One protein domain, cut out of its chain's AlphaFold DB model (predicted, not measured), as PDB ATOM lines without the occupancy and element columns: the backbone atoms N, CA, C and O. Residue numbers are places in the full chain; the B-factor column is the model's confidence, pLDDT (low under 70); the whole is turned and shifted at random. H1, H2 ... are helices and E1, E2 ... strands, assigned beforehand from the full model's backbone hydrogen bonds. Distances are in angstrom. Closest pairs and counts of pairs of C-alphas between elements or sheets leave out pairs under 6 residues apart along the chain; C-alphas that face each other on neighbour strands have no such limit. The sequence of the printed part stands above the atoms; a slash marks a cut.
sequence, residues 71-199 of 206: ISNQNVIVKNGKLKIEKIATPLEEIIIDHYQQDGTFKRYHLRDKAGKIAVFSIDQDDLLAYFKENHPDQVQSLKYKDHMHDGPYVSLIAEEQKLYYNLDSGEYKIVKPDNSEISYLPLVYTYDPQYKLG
ATOM      1  N   ILE A  71     -32.145  14.444  15.950       83.25
ATOM      2  CA  ILE A  71     -31.978  15.865  15.651       83.25
ATOM      3  C   ILE A  71     -32.939  16.297  14.533       83.25
ATOM      4  O   ILE A  71     -32.815  15.886  13.379       83.25
ATOM      5  N   SER A  72     -33.906  17.145  14.870       81.50
ATOM      6  CA  SER A  72     -34.854  17.705  13.914       81.50
ATOM      7  C   SER A  72     -34.257  18.919  13.220       81.50
ATOM      8  O   SER A  72     -33.954  19.929  13.850       81.50
ATOM      9  N   ASN A  73     -34.207  18.851  11.891       79.50
ATOM     10  CA  ASN A  73     -33.951  20.000  11.017       79.50
ATOM     11  C   ASN A  73     -35.240  20.532  10.353       79.50
ATOM     12  O   ASN A  73     -35.204  21.117   9.262       79.50
ATOM     13  N   GLN A  74     -36.399  20.195  10.925       80.62
ATOM     14  CA  GLN A  74     -37.713  20.480  10.358       80.62
ATOM     15  C   GLN A  74     -38.383  21.692  11.006       80.62
ATOM     16  O   GLN A  74     -37.967  22.223  12.031       80.62
ATOM     17  N   ASN A  75     -39.475  22.119  10.378       88.12
ATOM     18  CA  ASN A  75     -40.301  23.214  10.858       88.12
ATOM     19  C   ASN A  75     -41.089  22.801  12.107       88.12
ATOM     20  O   ASN A  75     -41.583  21.674  12.191       88.12
ATOM     21  N   VAL A  76     -41.313  23.755  13.006       91.81
ATOM     22  CA  VAL A  76     -42.240  23.597  14.132       91.81
ATOM     23  C   VAL A  76     -43.628  24.040  13.685       91.81
ATOM     24  O   VAL A  76     -43.803  25.115  13.110       91.81
ATOM     25  N   ILE A  77     -44.640  23.215  13.929       93.75
ATOM     26  CA  ILE A  77     -46.025  23.499  13.546       93.75
ATOM     27  C   ILE A  77     -46.867  23.620  14.809       93.75
ATOM     28  O   ILE A  77     -47.022  22.652  15.544       93.75
ATOM     29  N   VAL A  78     -47.478  24.780  15.023       92.88
ATOM     30  CA  VAL A  78     -48.474  24.981  16.082       92.88
ATOM     31  C   VAL A  78     -49.861  24.966  15.452       92.88
ATOM     32  O   VAL A  78     -50.211  25.865  14.683       92.88
ATOM     33  N   LYS A  79     -50.656  23.927  15.701       92.12
ATOM     34  CA  LYS A  79     -52.000  23.781  15.119       92.12
ATOM     35  C   LYS A  79     -52.894  22.965  16.047       92.12
ATOM     36  O   LYS A  79     -52.438  21.988  16.629       92.12
ATOM     37  N   ASN A  80     -54.174  23.332  16.134       90.00
ATOM     38  CA  ASN A  80     -55.192  22.615  16.915       90.00
ATOM     39  C   ASN A  80     -54.775  22.391  18.385       90.00
ATOM     40  O   ASN A  80     -54.886  21.278  18.891       90.00
ATOM     41  N   GLY A  81     -54.225  23.420  19.039       93.06
ATOM     42  CA  GLY A  81     -53.793  23.332  20.441       93.06
ATOM     43  C   GLY A  81     -52.564  22.448  20.686       93.06
ATOM     44  O   GLY A  81     -52.283  22.109  21.830       93.06
ATOM     45  N   LYS A  82     -51.838  22.048  19.635       95.62
ATOM     46  CA  LYS A  82     -50.649  21.194  19.730       95.62
ATOM     47  C   LYS A  82     -49.445  21.843  19.063       95.62
ATOM     48  O   LYS A  82     -49.583  22.477  18.012       95.62
ATOM     49  N   LEU A  83     -48.271  21.615  19.640       95.19
ATOM     50  CA  LEU A  83     -46.975  21.860  19.025       95.19
ATOM     51  C   LEU A  83     -46.462  20.552  18.421       95.19
ATOM     52  O   LEU A  83     -46.414  19.516  19.082       95.19
ATOM     53  N   LYS A  84     -46.111  20.591  17.140       94.38
ATOM     54  CA  LYS A  84     -45.635  19.446  16.372       94.38
ATOM     55  C   LYS A  84     -44.226  19.709  15.857       94.38
ATOM     56  O   LYS A  84     -43.999  20.711  15.179       94.38
ATOM     57  N   ILE A  85     -43.328  18.770  16.134       91.94
ATOM     58  CA  ILE A  85     -41.970  18.702  15.592       91.94
ATOM     59  C   ILE A  85     -41.828  17.318  14.960       91.94
ATOM     60  O   ILE A  85     -41.984  16.295  15.628       91.94
ATOM     61  N   GLU A  86     -41.620  17.284  13.647       87.38
ATOM     62  CA  GLU A  86     -41.617  16.052  12.851       87.38
ATOM     63  C   GLU A  86     -42.863  15.163  13.061       87.38
ATOM     64  O   GLU A  86     -43.975  15.538  12.678       87.38
ATOM     65  N   LYS A  87     -42.691  13.963  13.638       87.88
ATOM     66  CA  LYS A  87     -43.755  12.992  13.935       87.88
ATOM     67  C   LYS A  87     -44.333  13.152  15.345       87.88
ATOM     68  O   LYS A  87     -45.384  12.577  15.619       87.88
ATOM     69  N   ILE A  88     -43.690  13.931  16.216       92.62
ATOM     70  CA  ILE A  88     -44.125  14.128  17.601       92.62
ATOM     71  C   ILE A  88     -45.069  15.325  17.668       92.62
ATOM     72  O   ILE A  88     -44.776  16.391  17.133       92.62
ATOM     73  N   ALA A  89     -46.219  15.141  18.314       94.19
ATOM     74  CA  ALA A  89     -47.190  16.197  18.564       94.19
ATOM     75  C   ALA A  89     -47.556  16.213  20.049       94.19
ATOM     76  O   ALA A  89     -48.078  15.224  20.565       94.19
ATOM     77  N   THR A  90     -47.328  17.349  20.694       95.12
ATOM     78  CA  THR A  90     -47.533  17.550  22.129       95.12
ATOM     79  C   THR A  90     -48.587  18.639  22.352       95.12
ATOM     80  O   THR A  90     -48.560  19.650  21.642       95.12
ATOM     81  N   PRO A  91     -49.542  18.464  23.285       96.44
ATOM     82  CA  PRO A  91     -50.451  19.532  23.706       96.44
ATOM     83  C   PRO A  91     -49.692  20.793  24.137       96.44
ATOM     84  O   PRO A  91     -48.684  20.698  24.830       96.44
ATOM     85  N   LEU A  92     -50.172  21.979  23.752       94.94
ATOM     86  CA  LEU A  92     -49.511  23.236  24.123       94.94
ATOM     87  C   LEU A  92     -49.423  23.408  25.645       94.94
ATOM     88  O   LEU A  92     -48.405  23.863  26.134       94.94
ATOM     89  N   GLU A  93     -50.439  22.989  26.397       95.12
ATOM     90  CA  GLU A  93     -50.484  23.025  27.874       95.12
ATOM     91  C   GLU A  93     -49.406  22.179  28.585       95.12
ATOM     92  O   GLU A  93     -49.157  22.326  29.790       95.12
ATOM     93  N   GLU A  94     -48.753  21.282  27.848       96.56
ATOM     94  CA  GLU A  94     -47.624  20.489  28.331       96.56
ATOM     95  C   GLU A  94     -46.269  21.116  27.982       96.56
ATOM     96  O   GLU A  94     -45.247  20.619  28.452       96.56
ATOM     97  N   ILE A  95     -46.247  22.194  27.195       97.69
ATOM     98  CA  ILE A  95     -45.027  22.907  26.815       97.69
ATOM     99  C   ILE A  95     -44.598  23.851  27.935       97.69
ATOM    100  O   ILE A  95     -45.411  24.543  28.547       97.69
ATOM    101  N   ILE A  96     -43.294  23.875  28.186       97.62
ATOM    102  CA  ILE A  96     -42.619  24.777  29.110       97.62
ATOM    103  C   ILE A  96     -41.444  25.404  28.364       97.62
ATOM    104  O   ILE A  96     -40.693  24.702  27.686       97.62
ATOM    105  N   ILE A  97     -41.276  26.717  28.499       97.94
ATOM    106  CA  ILE A  97     -40.125  27.454  27.983       97.94
ATOM    107  C   ILE A  97     -39.369  28.066  29.149       97.94
ATOM    108  O   ILE A  97     -39.836  29.012  29.773       97.94
ATOM    109  N   ASP A  98     -38.171  27.557  29.388       97.69
ATOM    110  CA  ASP A  98     -37.208  28.143  30.307       97.69
ATOM    111  C   ASP A  98     -36.501  29.294  29.570       97.69
ATOM    112  O   ASP A  98     -35.718  29.068  28.644       97.69
ATOM    113  N   HIS A  99     -36.812  30.538  29.922       97.69
ATOM    114  CA  HIS A  99     -36.322  31.747  29.263       97.69
ATOM    115  C   HIS A  99     -35.272  32.435  30.133       97.69
ATOM    116  O   HIS A  99     -35.587  33.135  31.095       97.69
ATOM    117  N   TYR A 100     -34.006  32.238  29.778       97.31
ATOM    118  CA  TYR A 100     -32.860  32.723  30.533       97.31
ATOM    119  C   TYR A 100     -32.547  34.174  30.167       97.31
ATOM    120  O   TYR A 100     -32.254  34.487  29.006       97.31
ATOM    121  N   GLN A 101     -32.575  35.051  31.167       96.44
ATOM    122  CA  GLN A 101     -32.356  36.485  31.002       96.44
ATOM    123  C   GLN A 101     -31.375  37.035  32.034       96.44
ATOM    124  O   GLN A 101     -31.369  36.604  33.183       96.44
ATOM    125  N   GLN A 102     -30.592  38.034  31.638       95.50
ATOM    126  CA  GLN A 102     -29.726  38.801  32.534       95.50
ATOM    127  C   GLN A 102     -29.995  40.285  32.295       95.50
ATOM    128  O   GLN A 102     -29.920  40.734  31.151       95.50
ATOM    129  N   ASP A 103     -30.359  41.024  33.343       92.00
ATOM    130  CA  ASP A 103     -30.672  42.461  33.275       92.00
ATOM    131  C   ASP A 103     -31.697  42.807  32.176       92.00
ATOM    132  O   ASP A 103     -31.531  43.740  31.393       92.00
ATOM    133  N   GLY A 104     -32.745  41.980  32.051       87.75
ATOM    134  CA  GLY A 104     -33.796  42.121  31.031       87.75
ATOM    135  C   GLY A 104     -33.373  41.744  29.605       87.75
ATOM    136  O   GLY A 104     -34.212  41.703  28.703       87.75
ATOM    137  N   THR A 105     -32.100  41.416  29.394       94.56
ATOM    138  CA  THR A 105     -31.562  40.993  28.101       94.56
ATOM    139  C   THR A 105     -31.687  39.483  27.950       94.56
ATOM    140  O   THR A 105     -31.287  38.718  28.830       94.56
ATOM    141  N   PHE A 106     -32.226  39.045  26.811       95.69
ATOM    142  CA  PHE A 106     -32.268  37.635  26.436       95.69
ATOM    143  C   PHE A 106     -30.857  37.039  26.388       95.69
ATOM    144  O   PHE A 106     -29.931  37.653  25.855       95.69
ATOM    145  N   LYS A 107     -30.705  35.826  26.922       95.81
ATOM    146  CA  LYS A 107     -29.480  35.038  26.775       95.81
ATOM    147  C   LYS A 107     -29.738  33.773  25.985       95.81
ATOM    148  O   LYS A 107     -29.046  33.530  25.004       95.81
ATOM    149  N   ARG A 108     -30.680  32.951  26.450       95.94
ATOM    150  CA  ARG A 108     -30.978  31.626  25.893       95.94
ATOM    151  C   ARG A 108     -32.422  31.248  26.195       95.94
ATOM    152  O   ARG A 108     -33.017  31.779  27.134       95.94
ATOM    153  N   TYR A 109     -32.969  30.289  25.461       97.56
ATOM    154  CA  TYR A 109     -34.186  29.604  25.880       97.56
ATOM    155  C   TYR A 109     -34.074  28.090  25.717       97.56
ATOM    156  O   TYR A 109     -33.316  27.586  24.887       97.56
ATOM    157  N   HIS A 110     -34.853  27.373  26.517       97.75
ATOM    158  CA  HIS A 110     -35.034  25.936  26.401       97.75
ATOM    159  C   HIS A 110     -36.531  25.614  26.419       97.75
ATOM    160  O   HIS A 110     -37.188  25.733  27.450       97.75
ATOM    161  N   LEU A 111     -37.082  25.245  25.262       97.69
ATOM    162  CA  LEU A 111     -38.458  24.770  25.122       97.69
ATOM    163  C   LEU A 111     -38.470  23.250  25.230       97.69
ATOM    164  O   LEU A 111     -37.750  22.561  24.510       97.69
ATOM    165  N   ARG A 112     -39.325  22.730  26.101       96.88
ATOM    166  CA  ARG A 112     -39.480  21.299  26.374       96.88
ATOM    167  C   ARG A 112     -40.930  20.969  26.681       96.88
ATOM    168  O   ARG A 112     -41.705  21.847  27.053       96.88
ATOM    169  N   ASP A 113     -41.301  19.705  26.566       96.31
ATOM    170  CA  ASP A 113     -42.561  19.209  27.115       96.31
ATOM    171  C   ASP A 113     -42.374  18.570  28.494       96.31
ATOM    172  O   ASP A 113     -41.287  18.123  28.862       96.31
ATOM    173  N   LYS A 114     -43.460  18.485  29.265       95.25
ATOM    174  CA  LYS A 114     -43.475  17.837  30.589       95.25
ATOM    175  C   LYS A 114     -43.064  16.361  30.554       95.25
ATOM    176  O   LYS A 114     -42.560  15.863  31.554       95.25
ATOM    177  N   ALA A 115     -43.277  15.666  29.435       95.25
ATOM    178  CA  ALA A 115     -42.884  14.267  29.272       95.25
ATOM    179  C   ALA A 115     -41.459  14.090  28.710       95.25
ATOM    180  O   ALA A 115     -41.014  12.951  28.571       95.25
ATOM    181  N   GLY A 116     -40.764  15.185  28.379       94.06
ATOM    182  CA  GLY A 116     -39.401  15.180  27.848       94.06
ATOM    183  C   GLY A 116     -39.243  14.473  26.503       94.06
ATOM    184  O   GLY A 116     -38.194  13.897  26.240       94.06
ATOM    185  N   LYS A 117     -40.273  14.470  25.652       94.94
ATOM    186  CA  LYS A 117     -40.234  13.909  24.292       94.94
ATOM    187  C   LYS A 117     -39.612  14.866  23.280       94.94
ATOM    188  O   LYS A 117     -39.059  14.395  22.285       94.94
ATOM    189  N   ILE A 118     -39.744  16.170  23.497       95.44
ATOM    190  CA  ILE A 118     -39.229  17.228  22.633       95.44
ATOM    191  C   ILE A 118     -38.341  18.192  23.416       95.44
ATOM    192  O   ILE A 118     -38.662  18.574  24.538       95.44
ATOM    193  N   ALA A 119     -37.249  18.623  22.791       96.25
ATOM    194  CA  ALA A 119     -36.385  19.663  23.339       96.25
ATOM    195  C   ALA A 119     -35.902  20.616  22.241       96.25
ATOM    196  O   ALA A 119     -35.431  20.199  21.185       96.25
ATOM    197  N   VAL A 120     -35.998  21.915  22.486       95.94
ATOM    198  CA  VAL A 120     -35.471  22.968  21.622       95.94
ATOM    199  C   VAL A 120     -34.616  23.862  22.501       95.94
ATOM    200  O   VAL A 120     -35.134  24.622  23.315       95.94
ATOM    201  N   PHE A 121     -33.306  23.755  22.353       95.69
ATOM    202  CA  PHE A 121     -32.354  24.632  23.022       95.69
ATOM    203  C   PHE A 121     -31.929  25.736  22.055       95.69
ATOM    204  O   PHE A 121     -31.684  25.438  20.893       95.69
ATOM    205  N   SER A 122     -31.847  26.999  22.466       94.25
ATOM    206  CA  SER A 122     -31.364  28.056  21.569       94.25
ATOM    207  C   SER A 122     -30.654  29.180  22.302       94.25
ATOM    208  O   SER A 122     -31.128  29.659  23.336       94.25
ATOM    209  N   ILE A 123     -29.549  29.643  21.721       94.19
ATOM    210  CA  ILE A 123     -28.889  30.908  22.070       94.19
ATOM    211  C   ILE A 123     -29.425  32.113  21.291       94.19
ATOM    212  O   ILE A 123     -28.995  33.233  21.550       94.19
ATOM    213  N   ASP A 124     -30.338  31.897  20.342       92.44
ATOM    214  CA  ASP A 124     -30.894  32.945  19.491       92.44
ATOM    215  C   ASP A 124     -32.321  33.299  19.921       92.44
ATOM    216  O   ASP A 124     -33.150  32.430  20.193       92.44
ATOM    217  N   GLN A 125     -32.629  34.597  19.941       93.69
ATOM    218  CA  GLN A 125     -33.999  35.067  20.112       93.69
ATOM    219  C   GLN A 125     -34.716  35.001  18.762       93.69
ATOM    220  O   GLN A 125     -34.328  35.679  17.809       93.69
ATOM    221  N   ASP A 126     -35.774  34.199  18.682       94.19
ATOM    222  CA  ASP A 126     -36.447  33.884  17.426       94.19
ATOM    223  C   ASP A 126     -37.973  34.069  17.491       94.19
ATOM    224  O   ASP A 126     -38.549  34.436  18.523       94.19
ATOM    225  N   ASP A 127     -38.643  33.846  16.357       95.12
ATOM    226  CA  ASP A 127     -40.088  34.059  16.254       95.12
ATOM    227  C   ASP A 127     -40.884  32.997  17.040       95.12
ATOM    228  O   ASP A 127     -42.041  33.241  17.386       95.12
ATOM    229  N   LEU A 128     -40.290  31.830  17.334       95.50
ATOM    230  CA  LEU A 128     -40.933  30.788  18.136       95.50
ATOM    231  C   LEU A 128     -41.030  31.238  19.595       95.50
ATOM    232  O   LEU A 128     -42.119  31.209  20.168       95.50
ATOM    233  N   LEU A 129     -39.929  31.720  20.177       96.56
ATOM    234  CA  LEU A 129     -39.944  32.295  21.524       96.56
ATOM    235  C   LEU A 129     -40.885  33.505  21.600       96.56
ATOM    236  O   LEU A 129     -41.666  33.615  22.546       96.56
ATOM    237  N   ALA A 130     -40.836  34.398  20.606       96.12
ATOM    238  CA  ALA A 130     -41.712  35.569  20.558       96.12
ATOM    239  C   ALA A 130     -43.198  35.172  20.579       96.12
ATOM    240  O   ALA A 130     -43.967  35.722  21.366       96.12
ATOM    241  N   TYR A 131     -43.578  34.160  19.790       95.50
ATOM    242  CA  TYR A 131     -44.943  33.640  19.758       95.50
ATOM    243  C   TYR A 131     -45.424  33.161  21.132       95.50
ATOM    244  O   TYR A 131     -46.517  33.542  21.552       95.50
ATOM    245  N   PHE A 132     -44.627  32.362  21.847       96.75
ATOM    246  CA  PHE A 132     -45.021  31.866  23.170       96.75
ATOM    247  C   PHE A 132     -45.088  32.980  24.214       96.75
ATOM    248  O   PHE A 132     -46.022  32.995  25.008       96.75
ATOM    249  N   LYS A 133     -44.169  33.953  24.182       96.31
ATOM    250  CA  LYS A 133     -44.235  35.115  25.081       96.31
ATOM    251  C   LYS A 133     -45.520  35.925  24.903       96.31
ATOM    252  O   LYS A 133     -46.047  36.433  25.885       96.31
ATOM    253  N   GLU A 134     -45.996  36.066  23.668       96.00
ATOM    254  CA  GLU A 134     -47.187  36.858  23.348       96.00
ATOM    255  C   GLU A 134     -48.494  36.078  23.559       96.00
ATOM    256  O   GLU A 134     -49.458  36.625  24.083       96.00
ATOM    257  N   ASN A 135     -48.534  34.800  23.169       95.06
ATOM    258  CA  ASN A 135     -49.781  34.027  23.091       95.06
ATOM    259  C   ASN A 135     -49.966  33.043  24.254       95.06
ATOM    260  O   ASN A 135     -51.092  32.643  24.541       95.06
ATOM    261  N   HIS A 136     -48.877  32.634  24.909       94.88
ATOM    262  CA  HIS A 136     -48.881  31.632  25.977       94.88
ATOM    263  C   HIS A 136     -47.902  32.008  27.107       94.88
ATOM    264  O   HIS A 136     -47.026  31.209  27.451       94.88
ATOM    265  N   PRO A 137     -48.016  33.214  27.696       94.88
ATOM    266  CA  PRO A 137     -47.058  33.699  28.690       94.88
ATOM    267  C   PRO A 137     -46.936  32.782  29.918       94.88
ATOM    268  O   PRO A 137     -45.836  32.632  30.439       94.88
ATOM    269  N   ASP A 138     -48.010  32.094  30.323       94.88
ATOM    270  CA  ASP A 138     -48.014  31.156  31.462       94.88
ATOM    271  C   ASP A 138     -47.088  29.941  31.262       94.88
ATOM    272  O   ASP A 138     -46.737  29.244  32.214       94.88
ATOM    273  N   GLN A 139     -46.688  29.666  30.018       95.56
ATOM    274  CA  GLN A 139     -45.768  28.582  29.663       95.56
ATOM    275  C   GLN A 139     -44.310  29.048  29.630       95.56
ATOM    276  O   GLN A 139     -43.409  28.214  29.547       95.56
ATOM    277  N   VAL A 140     -44.065  30.360  29.693       97.25
ATOM    278  CA  VAL A 140     -42.731  30.959  29.627       97.25
ATOM    279  C   VAL A 140     -42.266  31.329  31.031       97.25
ATOM    280  O   VAL A 140     -42.732  32.291  31.635       97.25
ATOM    281  N   GLN A 141     -41.298  30.579  31.539       96.12
ATOM    282  CA  GLN A 141     -40.678  30.813  32.834       96.12
ATOM    283  C   GLN A 141     -39.453  31.702  32.652       96.12
ATOM    284  O   GLN A 141     -38.465  31.294  32.045       96.12
ATOM    285  N   SER A 142     -39.511  32.924  33.173       95.69
ATOM    286  CA  SER A 142     -38.351  33.814  33.204       95.69
ATOM    287  C   SER A 142     -37.380  33.359  34.290       95.69
ATOM    288  O   SER A 142     -37.743  33.332  35.463       95.69
ATOM    289  N   LEU A 143     -36.155  33.022  33.894       96.56
ATOM    290  CA  LEU A 143     -35.094  32.551  34.780       96.56
ATOM    291  C   LEU A 143     -33.934  33.540  34.768       96.56
ATOM    292  O   LEU A 143     -33.483  33.969  33.697       96.56
ATOM    293  N   LYS A 144     -33.417  33.884  35.946       95.94
ATOM    294  CA  LYS A 144     -32.302  34.827  36.064       95.94
ATOM    295  C   LYS A 144     -30.987  34.126  35.787       95.94
ATOM    296  O   LYS A 144     -30.453  33.399  36.624       95.94
ATOM    297  N   TYR A 145     -30.467  34.364  34.596       94.94
ATOM    298  CA  TYR A 145     -29.201  33.840  34.126       94.94
ATOM    299  C   TYR A 145     -28.034  34.383  34.957       94.94
ATOM    300  O   TYR A 145     -27.906  35.595  35.140       94.94
ATOM    301  N   LYS A 146     -27.161  33.482  35.414       94.19
ATOM    302  CA  LYS A 146     -25.914  33.818  36.109       94.19
ATOM    303  C   LYS A 146     -24.699  33.522  35.249       94.19
ATOM    304  O   LYS A 146     -23.862  34.398  35.067       94.19
ATOM    305  N   ASP A 147     -24.602  32.295  34.747       93.12
ATOM    306  CA  ASP A 147     -23.404  31.838  34.050       93.12
ATOM    307  C   ASP A 147     -23.669  30.624  33.148       93.12
ATOM    308  O   ASP A 147     -24.734  29.998  33.209       93.12
ATOM    309  N   HIS A 148     -22.678  30.275  32.328       91.94
ATOM    310  CA  HIS A 148     -22.640  29.038  31.568       91.94
ATOM    311  C   HIS A 148     -21.231  28.460  31.451       91.94
ATOM    312  O   HIS A 148     -20.243  29.184  31.403       91.94
ATOM    313  N   MET A 149     -21.167  27.142  31.296       91.56
ATOM    314  CA  MET A 149     -19.957  26.418  30.924       91.56
ATOM    315  C   MET A 149     -20.222  25.612  29.654       91.56
ATOM    316  O   MET A 149     -21.329  25.102  29.462       91.56
ATOM    317  N   HIS A 150     -19.215  25.501  28.796       90.44
ATOM    318  CA  HIS A 150     -19.270  24.717  27.569       90.44
ATOM    319  C   HIS A 150     -18.016  23.849  27.481       90.44
ATOM    320  O   HIS A 150     -16.908  24.383  27.465       90.44
ATOM    321  N   ASP A 151     -18.192  22.535  27.416       85.31
ATOM    322  CA  ASP A 151     -17.108  21.558  27.289       85.31
ATOM    323  C   ASP A 151     -17.517  20.479  26.282       85.31
ATOM    324  O   ASP A 151     -18.463  19.725  26.511       85.31
ATOM    325  N   GLY A 152     -16.862  20.457  25.118       85.31
ATOM    326  CA  GLY A 152     -17.270  19.598  24.004       85.31
ATOM    327  C   GLY A 152     -18.754  19.798  23.645       85.31
ATOM    328  O   GLY A 152     -19.160  20.935  23.425       85.31
ATOM    329  N   PRO A 153     -19.586  18.743  23.588       86.50
ATOM    330  CA  PRO A 153     -21.018  18.875  23.315       86.50
ATOM    331  C   PRO A 153     -21.844  19.266  24.552       86.50
ATOM    332  O   PRO A 153     -23.058  19.439  24.448       86.50
ATOM    333  N   TYR A 154     -21.230  19.377  25.730       91.38
ATOM    334  CA  TYR A 154     -21.930  19.610  26.985       91.38
ATOM    335  C   TYR A 154     -22.029  21.102  27.301       91.38
ATOM    336  O   TYR A 154     -21.031  21.817  27.386       91.38
ATOM    337  N   VAL A 155     -23.252  21.559  27.547       94.25
ATOM    338  CA  VAL A 155     -23.580  22.918  27.975       94.25
ATOM    339  C   VAL A 155     -24.178  22.862  29.373       94.25
ATOM    340  O   VAL A 155     -25.161  22.166  29.609       94.25
ATOM    341  N   SER A 156     -23.616  23.628  30.302       95.38
ATOM    342  CA  SER A 156     -24.202  23.854  31.625       95.38
ATOM    343  C   SER A 156     -24.670  25.301  31.726       95.38
ATOM    344  O   SER A 156     -23.863  26.197  31.514       95.38
ATOM    345  N   LEU A 157     -25.938  25.547  32.053       95.56
ATOM    346  CA  LEU A 157     -26.468  26.878  32.363       95.56
ATOM    347  C   LEU A 157     -26.810  26.971  33.845       95.56
ATOM    348  O   LEU A 157     -27.494  26.103  34.389       95.56
ATOM    349  N   ILE A 158     -26.381  28.054  34.480       95.62
ATOM    350  CA  ILE A 158     -26.665  28.352  35.881       95.62
ATOM    351  C   ILE A 158     -27.617  29.547  35.924       95.62
ATOM    352  O   ILE A 158     -27.278  30.634  35.456       95.62
ATOM    353  N   ALA A 159     -28.796  29.347  36.509       95.94
ATOM    354  CA  ALA A 159     -29.741  30.401  36.858       95.94
ATOM    355  C   ALA A 159     -29.984  30.436  38.378       95.94
ATOM    356  O   ALA A 159     -29.553  29.534  39.102       95.94
ATOM    357  N   GLU A 160     -30.646  31.481  38.885       94.12
ATOM    358  CA  GLU A 160     -31.071  31.534  40.296       94.12
ATOM    359  C   GLU A 160     -32.002  30.375  40.652       94.12
ATOM    360  O   GLU A 160     -31.868  29.775  41.718       94.12
ATOM    361  N   GLU A 161     -32.915  30.049  39.745       95.62
ATOM    362  CA  GLU A 161     -34.029  29.145  39.994       95.62
ATOM    363  C   GLU A 161     -33.734  27.695  39.599       95.62
ATOM    364  O   GLU A 161     -34.467  26.806  40.018       95.62
ATOM    365  N   GLN A 162     -32.705  27.438  38.782       96.06
ATOM    366  CA  GLN A 162     -32.307  26.088  38.370       96.06
ATOM    367  C   GLN A 162     -30.931  26.048  37.689       96.06
ATOM    368  O   GLN A 162     -30.429  27.052  37.181       96.06
ATOM    369  N   LYS A 163     -30.355  24.848  37.600       97.06
ATOM    370  CA  LYS A 163     -29.221  24.517  36.729       97.06
ATOM    371  C   LYS A 163     -29.687  23.592  35.611       97.06
ATOM    372  O   LYS A 163     -30.366  22.607  35.888       97.06
ATOM    373  N   LEU A 164     -29.311  23.887  34.371       97.50
ATOM    374  CA  LEU A 164     -29.535  23.025  33.210       97.50
ATOM    375  C   LEU A 164     -28.202  22.426  32.772       97.50
ATOM    376  O   LEU A 164     -27.251  23.164  32.551       97.50
ATOM    377  N   TYR A 165     -28.161  21.115  32.589       96.94
ATOM    378  CA  TYR A 165     -27.103  20.402  31.883       96.94
ATOM    379  C   TYR A 165     -27.704  19.889  30.579       96.94
ATOM    380  O   TYR A 165     -28.761  19.268  30.619       96.94
ATOM    381  N   TYR A 166     -27.077  20.160  29.443       95.81
ATOM    382  CA  TYR A 166     -27.594  19.819  28.120       95.81
ATOM    383  C   TYR A 166     -26.474  19.244  27.254       95.81
ATOM    384  O   TYR A 166     -25.378  19.798  27.222       95.81
ATOM    385  N   ASN A 167     -26.743  18.162  26.535       93.69
ATOM    386  CA  ASN A 167     -25.822  17.562  25.577       93.69
ATOM    387  C   ASN A 167     -26.297  17.860  24.145       93.69
ATOM    388  O   ASN A 167     -27.337  17.365  23.713       93.69
ATOM    389  N   LEU A 168     -25.540  18.662  23.398       90.56
ATOM    390  CA  LEU A 168     -25.864  19.074  22.028       90.56
ATOM    391  C   LEU A 168     -25.851  17.901  21.022       90.56
ATOM    392  O   LEU A 168     -26.563  17.956  20.017       90.56
ATOM    393  N   ASP A 169     -25.111  16.826  21.303       87.00
ATOM    394  CA  ASP A 169     -24.982  15.660  20.413       87.00
ATOM    395  C   ASP A 169     -26.102  14.629  20.600       87.00
ATOM    396  O   ASP A 169     -26.386  13.849  19.690       87.00
ATOM    397  N   SER A 170     -26.729  14.581  21.778       88.75
ATOM    398  CA  SER A 170     -27.805  13.623  22.073       88.75
ATOM    399  C   SER A 170     -29.160  14.279  22.325       88.75
ATOM    400  O   SER A 170     -30.180  13.589  22.270       88.75
ATOM    401  N   GLY A 171     -29.183  15.580  22.616       91.31
ATOM    402  CA  GLY A 171     -30.351  16.304  23.110       91.31
ATOM    403  C   GLY A 171     -30.690  16.007  24.568       91.31
ATOM    404  O   GLY A 171     -31.650  16.576  25.084       91.31
ATOM    405  N   GLU A 172     -29.947  15.108  25.221       94.94
ATOM    406  CA  GLU A 172     -30.160  14.758  26.623       94.94
ATOM    407  C   GLU A 172     -29.996  15.992  27.501       94.94
ATOM    408  O   GLU A 172     -29.071  16.788  27.317       94.94
ATOM    409  N   TYR A 173     -30.888  16.137  28.473       96.81
ATOM    410  CA  TYR A 173     -30.801  17.229  29.418       96.81
ATOM    411  C   TYR A 173     -31.206  16.822  30.824       96.81
ATOM    412  O   TYR A 173     -32.067  15.968  31.035       96.81
ATOM    413  N   LYS A 174     -30.610  17.514  31.793       97.50
ATOM    414  CA  LYS A 174     -30.918  17.412  33.213       97.50
ATOM    415  C   LYS A 174     -31.160  18.795  33.793       97.50
ATOM    416  O   LYS A 174     -30.348  19.697  33.596       97.50
ATOM    417  N   ILE A 175     -32.245  18.959  34.538       97.38
ATOM    418  CA  ILE A 175     -32.543  20.189  35.278       97.38
ATOM    419  C   ILE A 175     -32.471  19.876  36.766       97.38
ATOM    420  O   ILE A 175     -33.135  18.953  37.228       97.38
ATOM    421  N   VAL A 176     -31.679  20.656  37.499       97.12
ATOM    422  CA  VAL A 176     -31.514  20.556  38.953       97.12
ATOM    423  C   VAL A 176     -32.019  21.842  39.593       97.12
ATOM    424  O   VAL A 176     -31.537  22.931  39.270       97.12
ATOM    425  N   LYS A 177     -32.990  21.726  40.495       94.38
ATOM    426  CA  LYS A 177     -33.567  22.855  41.233       94.38
ATOM    427  C   LYS A 177     -32.803  23.133  42.541       94.38
ATOM    428  O   LYS A 177     -31.995  22.307  42.965       94.38
ATOM    429  N   PRO A 178     -33.035  24.283  43.208       92.50
ATOM    430  CA  PRO A 178     -32.326  24.665  44.431       92.50
ATOM    431  C   PRO A 178     -32.573  23.718  45.610       92.50
ATOM    432  O   PRO A 178     -31.730  23.615  46.495       92.50
ATOM    433  N   ASP A 179     -33.700  23.005  45.610       92.88
ATOM    434  CA  ASP A 179     -34.045  21.966  46.587       92.88
ATOM    435  C   ASP A 179     -33.379  20.606  46.292       92.88
ATOM    436  O   ASP A 179     -33.688  19.612  46.945       92.88
ATOM    437  N   ASN A 180     -32.460  20.557  45.322       88.06
ATOM    438  CA  ASN A 180     -31.818  19.354  44.789       88.06
ATOM    439  C   ASN A 180     -32.778  18.350  44.134       88.06
ATOM    440  O   ASN A 180     -32.370  17.225  43.846       88.06
ATOM    441  N   SER A 181     -34.026  18.736  43.845       92.69
ATOM    442  CA  SER A 181     -34.862  17.928  42.960       92.69
ATOM    443  C   SER A 181     -34.301  17.974  41.538       92.69
ATOM    444  O   SER A 181     -33.905  19.033  41.037       92.69
ATOM    445  N   GLU A 182     -34.244  16.813  40.887       94.31
ATOM    446  CA  GLU A 182     -33.731  16.691  39.528       94.31
ATOM    447  C   GLU A 182     -34.706  15.973  38.599       94.31
ATOM    448  O   GLU A 182     -35.439  15.065  38.993       94.31
ATOM    449  N   ILE A 183     -34.704  16.404  37.342       94.75
ATOM    450  CA  ILE A 183     -35.353  15.713  36.231       94.75
ATOM    451  C   ILE A 183     -34.319  15.496  35.133       94.75
ATOM    452  O   ILE A 183     -33.521  16.392  34.857       94.75
ATOM    453  N   SER A 184     -34.341  14.324  34.508       96.12
ATOM    454  CA  SER A 184     -33.451  13.974  33.402       96.12
ATOM    455  C   SER A 184     -34.250  13.327  32.283       96.12
ATOM    456  O   SER A 184     -35.098  12.470  32.545       96.12
ATOM    457  N   TYR A 185     -33.991  13.744  31.047       96.38
ATOM    458  CA  TYR A 185     -34.684  13.237  29.869       96.38
ATOM    459  C   TYR A 185     -33.732  13.081  28.690       96.38
ATOM    460  O   TYR A 185     -32.910  13.953  28.409       96.38
ATOM    461  N   LEU A 186     -33.936  11.996  27.944       94.62
ATOM    462  CA  LEU A 186     -33.442  11.832  26.585       94.62
ATOM    463  C   LEU A 186     -34.622  12.051  25.624       94.62
ATOM    464  O   LEU A 186     -35.492  11.175  25.537       94.62
ATOM    465  N   PRO A 187     -34.692  13.193  24.920       94.06
ATOM    466  CA  PRO A 187     -35.811  13.489  24.041       94.06
ATOM    467  C   PRO A 187     -35.854  12.558  22.836       94.06
ATOM    468  O   PRO A 187     -34.831  12.137  22.300       94.06
ATOM    469  N   LEU A 188     -37.068  12.279  22.359       92.12
ATOM    470  CA  LEU A 188     -37.267  11.553  21.106       92.12
ATOM    471  C   LEU A 188     -36.825  12.408  19.920       92.12
ATOM    472  O   LEU A 188     -36.213  11.896  18.985       92.12
ATOM    473  N   VAL A 189     -37.138  13.704  19.971       92.62
ATOM    474  CA  VAL A 189     -36.748  14.685  18.961       92.62
ATOM    475  C   VAL A 189     -36.188  15.916  19.650       92.62
ATOM    476  O   VAL A 189     -36.809  16.452  20.563       92.62
ATOM    477  N   TYR A 190     -35.048  16.412  19.187       94.12
ATOM    478  CA  TYR A 190     -34.501  17.662  19.688       94.12
ATOM    479  C   TYR A 190     -33.931  18.534  18.581       94.12
ATOM    480  O   TYR A 190     -33.675  18.084  17.471       94.12
ATOM    481  N   THR A 191     -33.717  19.802  18.883       92.31
ATOM    482  CA  THR A 191     -32.862  20.679  18.088       92.31
ATOM    483  C   THR A 191     -32.137  21.623  19.031       92.31
ATOM    484  O   THR A 191     -32.641  21.957  20.102       92.31
ATOM    485  N   TYR A 192     -30.972  22.092  18.608       91.25
ATOM    486  CA  TYR A 192     -30.258  23.162  19.291       91.25
ATOM    487  C   TYR A 192     -30.015  24.325  18.330       91.25
ATOM    488  O   TYR A 192     -29.988  24.106  17.116       91.25
ATOM    489  N   ASP A 193     -29.889  25.540  18.849       89.94
ATOM    490  CA  ASP A 193     -29.726  26.822  18.148       89.94
ATOM    491  C   ASP A 193     -30.498  26.948  16.823       89.94
ATOM    492  O   ASP A 193     -29.913  27.269  15.781       89.94
ATOM    493  N   PRO A 194     -31.806  26.627  16.796       86.56
ATOM    494  CA  PRO A 194     -32.611  26.934  15.635       86.56
ATOM    495  C   PRO A 194     -32.859  28.443  15.565       86.56
ATOM    496  O   PRO A 194     -33.143  29.095  16.565       86.56
ATOM    497  N   GLN A 195     -32.836  28.989  14.352       89.81
ATOM    498  CA  GLN A 195     -33.280  30.357  14.093       89.81
ATOM    499  C   GLN A 195     -34.671  30.313  13.467       89.81
ATOM    500  O   GLN A 195     -34.819  30.405  12.244       89.81
ATOM    501  N   TYR A 196     -35.707  30.092  14.275       91.94
ATOM    502  CA  TYR A 196     -37.062  29.950  13.748       91.94
ATOM    503  C   TYR A 196     -37.642  31.270  13.223       91.94
ATOM    504  O   TYR A 196     -37.595  32.310  13.880       91.94
ATOM    505  N   LYS A 197     -38.256  31.214  12.036       91.94
ATOM    506  CA  LYS A 197     -39.016  32.321  11.444       91.94
ATOM    507  C   LYS A 197     -40.458  31.938  11.143       91.94
ATOM    508  O   LYS A 197     -40.721  30.914  10.510       91.94
ATOM    509  N   LEU A 198     -41.397  32.771  11.579       90.69
ATOM    510  CA  LEU A 198     -42.817  32.639  11.276       90.69
ATOM    511  C   LEU A 198     -43.048  33.031   9.807       90.69
ATOM    512  O   LEU A 198     -42.609  34.095   9.379       90.69
ATOM    513  N   GLY A 199     -43.747  32.213   9.011       80.56
ATOM    514  CA  GLY A 199     -44.148  32.651   7.662       80.56
ATOM    515  C   GLY A 199     -44.195  31.578   6.582       80.56
ATOM    516  O   GLY A 199     -44.681  30.482   6.818       80.56
TER     517      GLY A 199
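AT A GLANCE: This is residues 71 to 199 of the 206 residues of an uncharacterized protein of Flavobacteriaceae bacterium (UniProt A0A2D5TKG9). One curled sheet of nine strands, like part of a barrel, folds back on itself at E7, with E11 E10 E9 E8 facing E4 E5 E6 E12. H1 covers the outer face at E4 and E5, and a small sheet, E1 E2 E3, sits at one end of the longest axis. The printed part has 129 residues, with one named helix and thirteen named strands in the order E1 to E6, H1, E7 to E13. The class is mostly strand; the large sheet, in the order E11 E10 E9 E8 E7 E4 E5 E6 E12, is mixed, and the small one is antiparallel. The whole is compact, with a radius of gyration of the C-alphas of 13.7 A and spans of 36 by 30 by 26 A.

HOW THE PARTS SIT: E1, residues 76 to 79, E2, residues 82 to 85, and E3, residues 88 to 91, form a meander, each strand the antiparallel neighbour of the one before; N 77 and O 84, 2.9 A, and N 83 and O 90, 2.8 A, are within hydrogen-bond range. E4, residues 95 to 102, E5, residues 105 to 113, and E6, residues 118 to 122, form another, with N 98 and O 110 at 2.8 A and N 111 and O 120 at 2.8 A. E3 and E4 meet only through their link. H1, residues 127 to 135, is on the large sheet at a height over the sheet of 10.1 A, only just over E4 and E5 with 3 C-alphas on each, and runs across the strands, at 76 degrees to E4 on the local plane. Every O i to N i+4 pair of H1 is within hydrogen-bond range. E7, residues 140 to 151, bends by 81 degrees at residue 144; its residues 140 to 144 pair parallel with E4, N 141 and O 97 at 2.8 A, and 145 to 151 antiparallel with E8, residues 154 to 159, N 149 and O 156 at 2.9 A. E6, H1 and E7 form a split strand-helix-strand unit, two strands running the same way with E4 and E5 between them, and its crossover is right-handed. E9, residues 163 to 167, E10, residues 173 to 176, and E11, residues 182 to 185, complete the meander E7 to E11, with N 157 and O 164 at 2.8 A, N 165 and O 174 at 2.8 A, and N 175 and O 183 at 2.9 A. E12, residues 189 to 192, is the parallel neighbour of E6, N 121 and O 191 at 3.0 A; it and E11 are edge strands and apart. E13, residues 195 to 198, pairs with no named strand; its closest C-alpha to H1 is that of Lys 197, 5.2 A from that of Asp 127.

IN THESE COORDINATES: E1 begins at C-alpha 76, (-42.240, 23.597, 14.132). E4 is 22.8 A long, E5 24.4 A and E7 27.4 A. E13 ends at C-alpha 198, (-42.817, 32.639, 11.276).

THE WHOLE: The C-alphas farthest apart, of Asp 179 and Gly 199, are 41.6 A apart. The printed part has no cut, its links are tight, and no printed residue is under 70 in pLDDT.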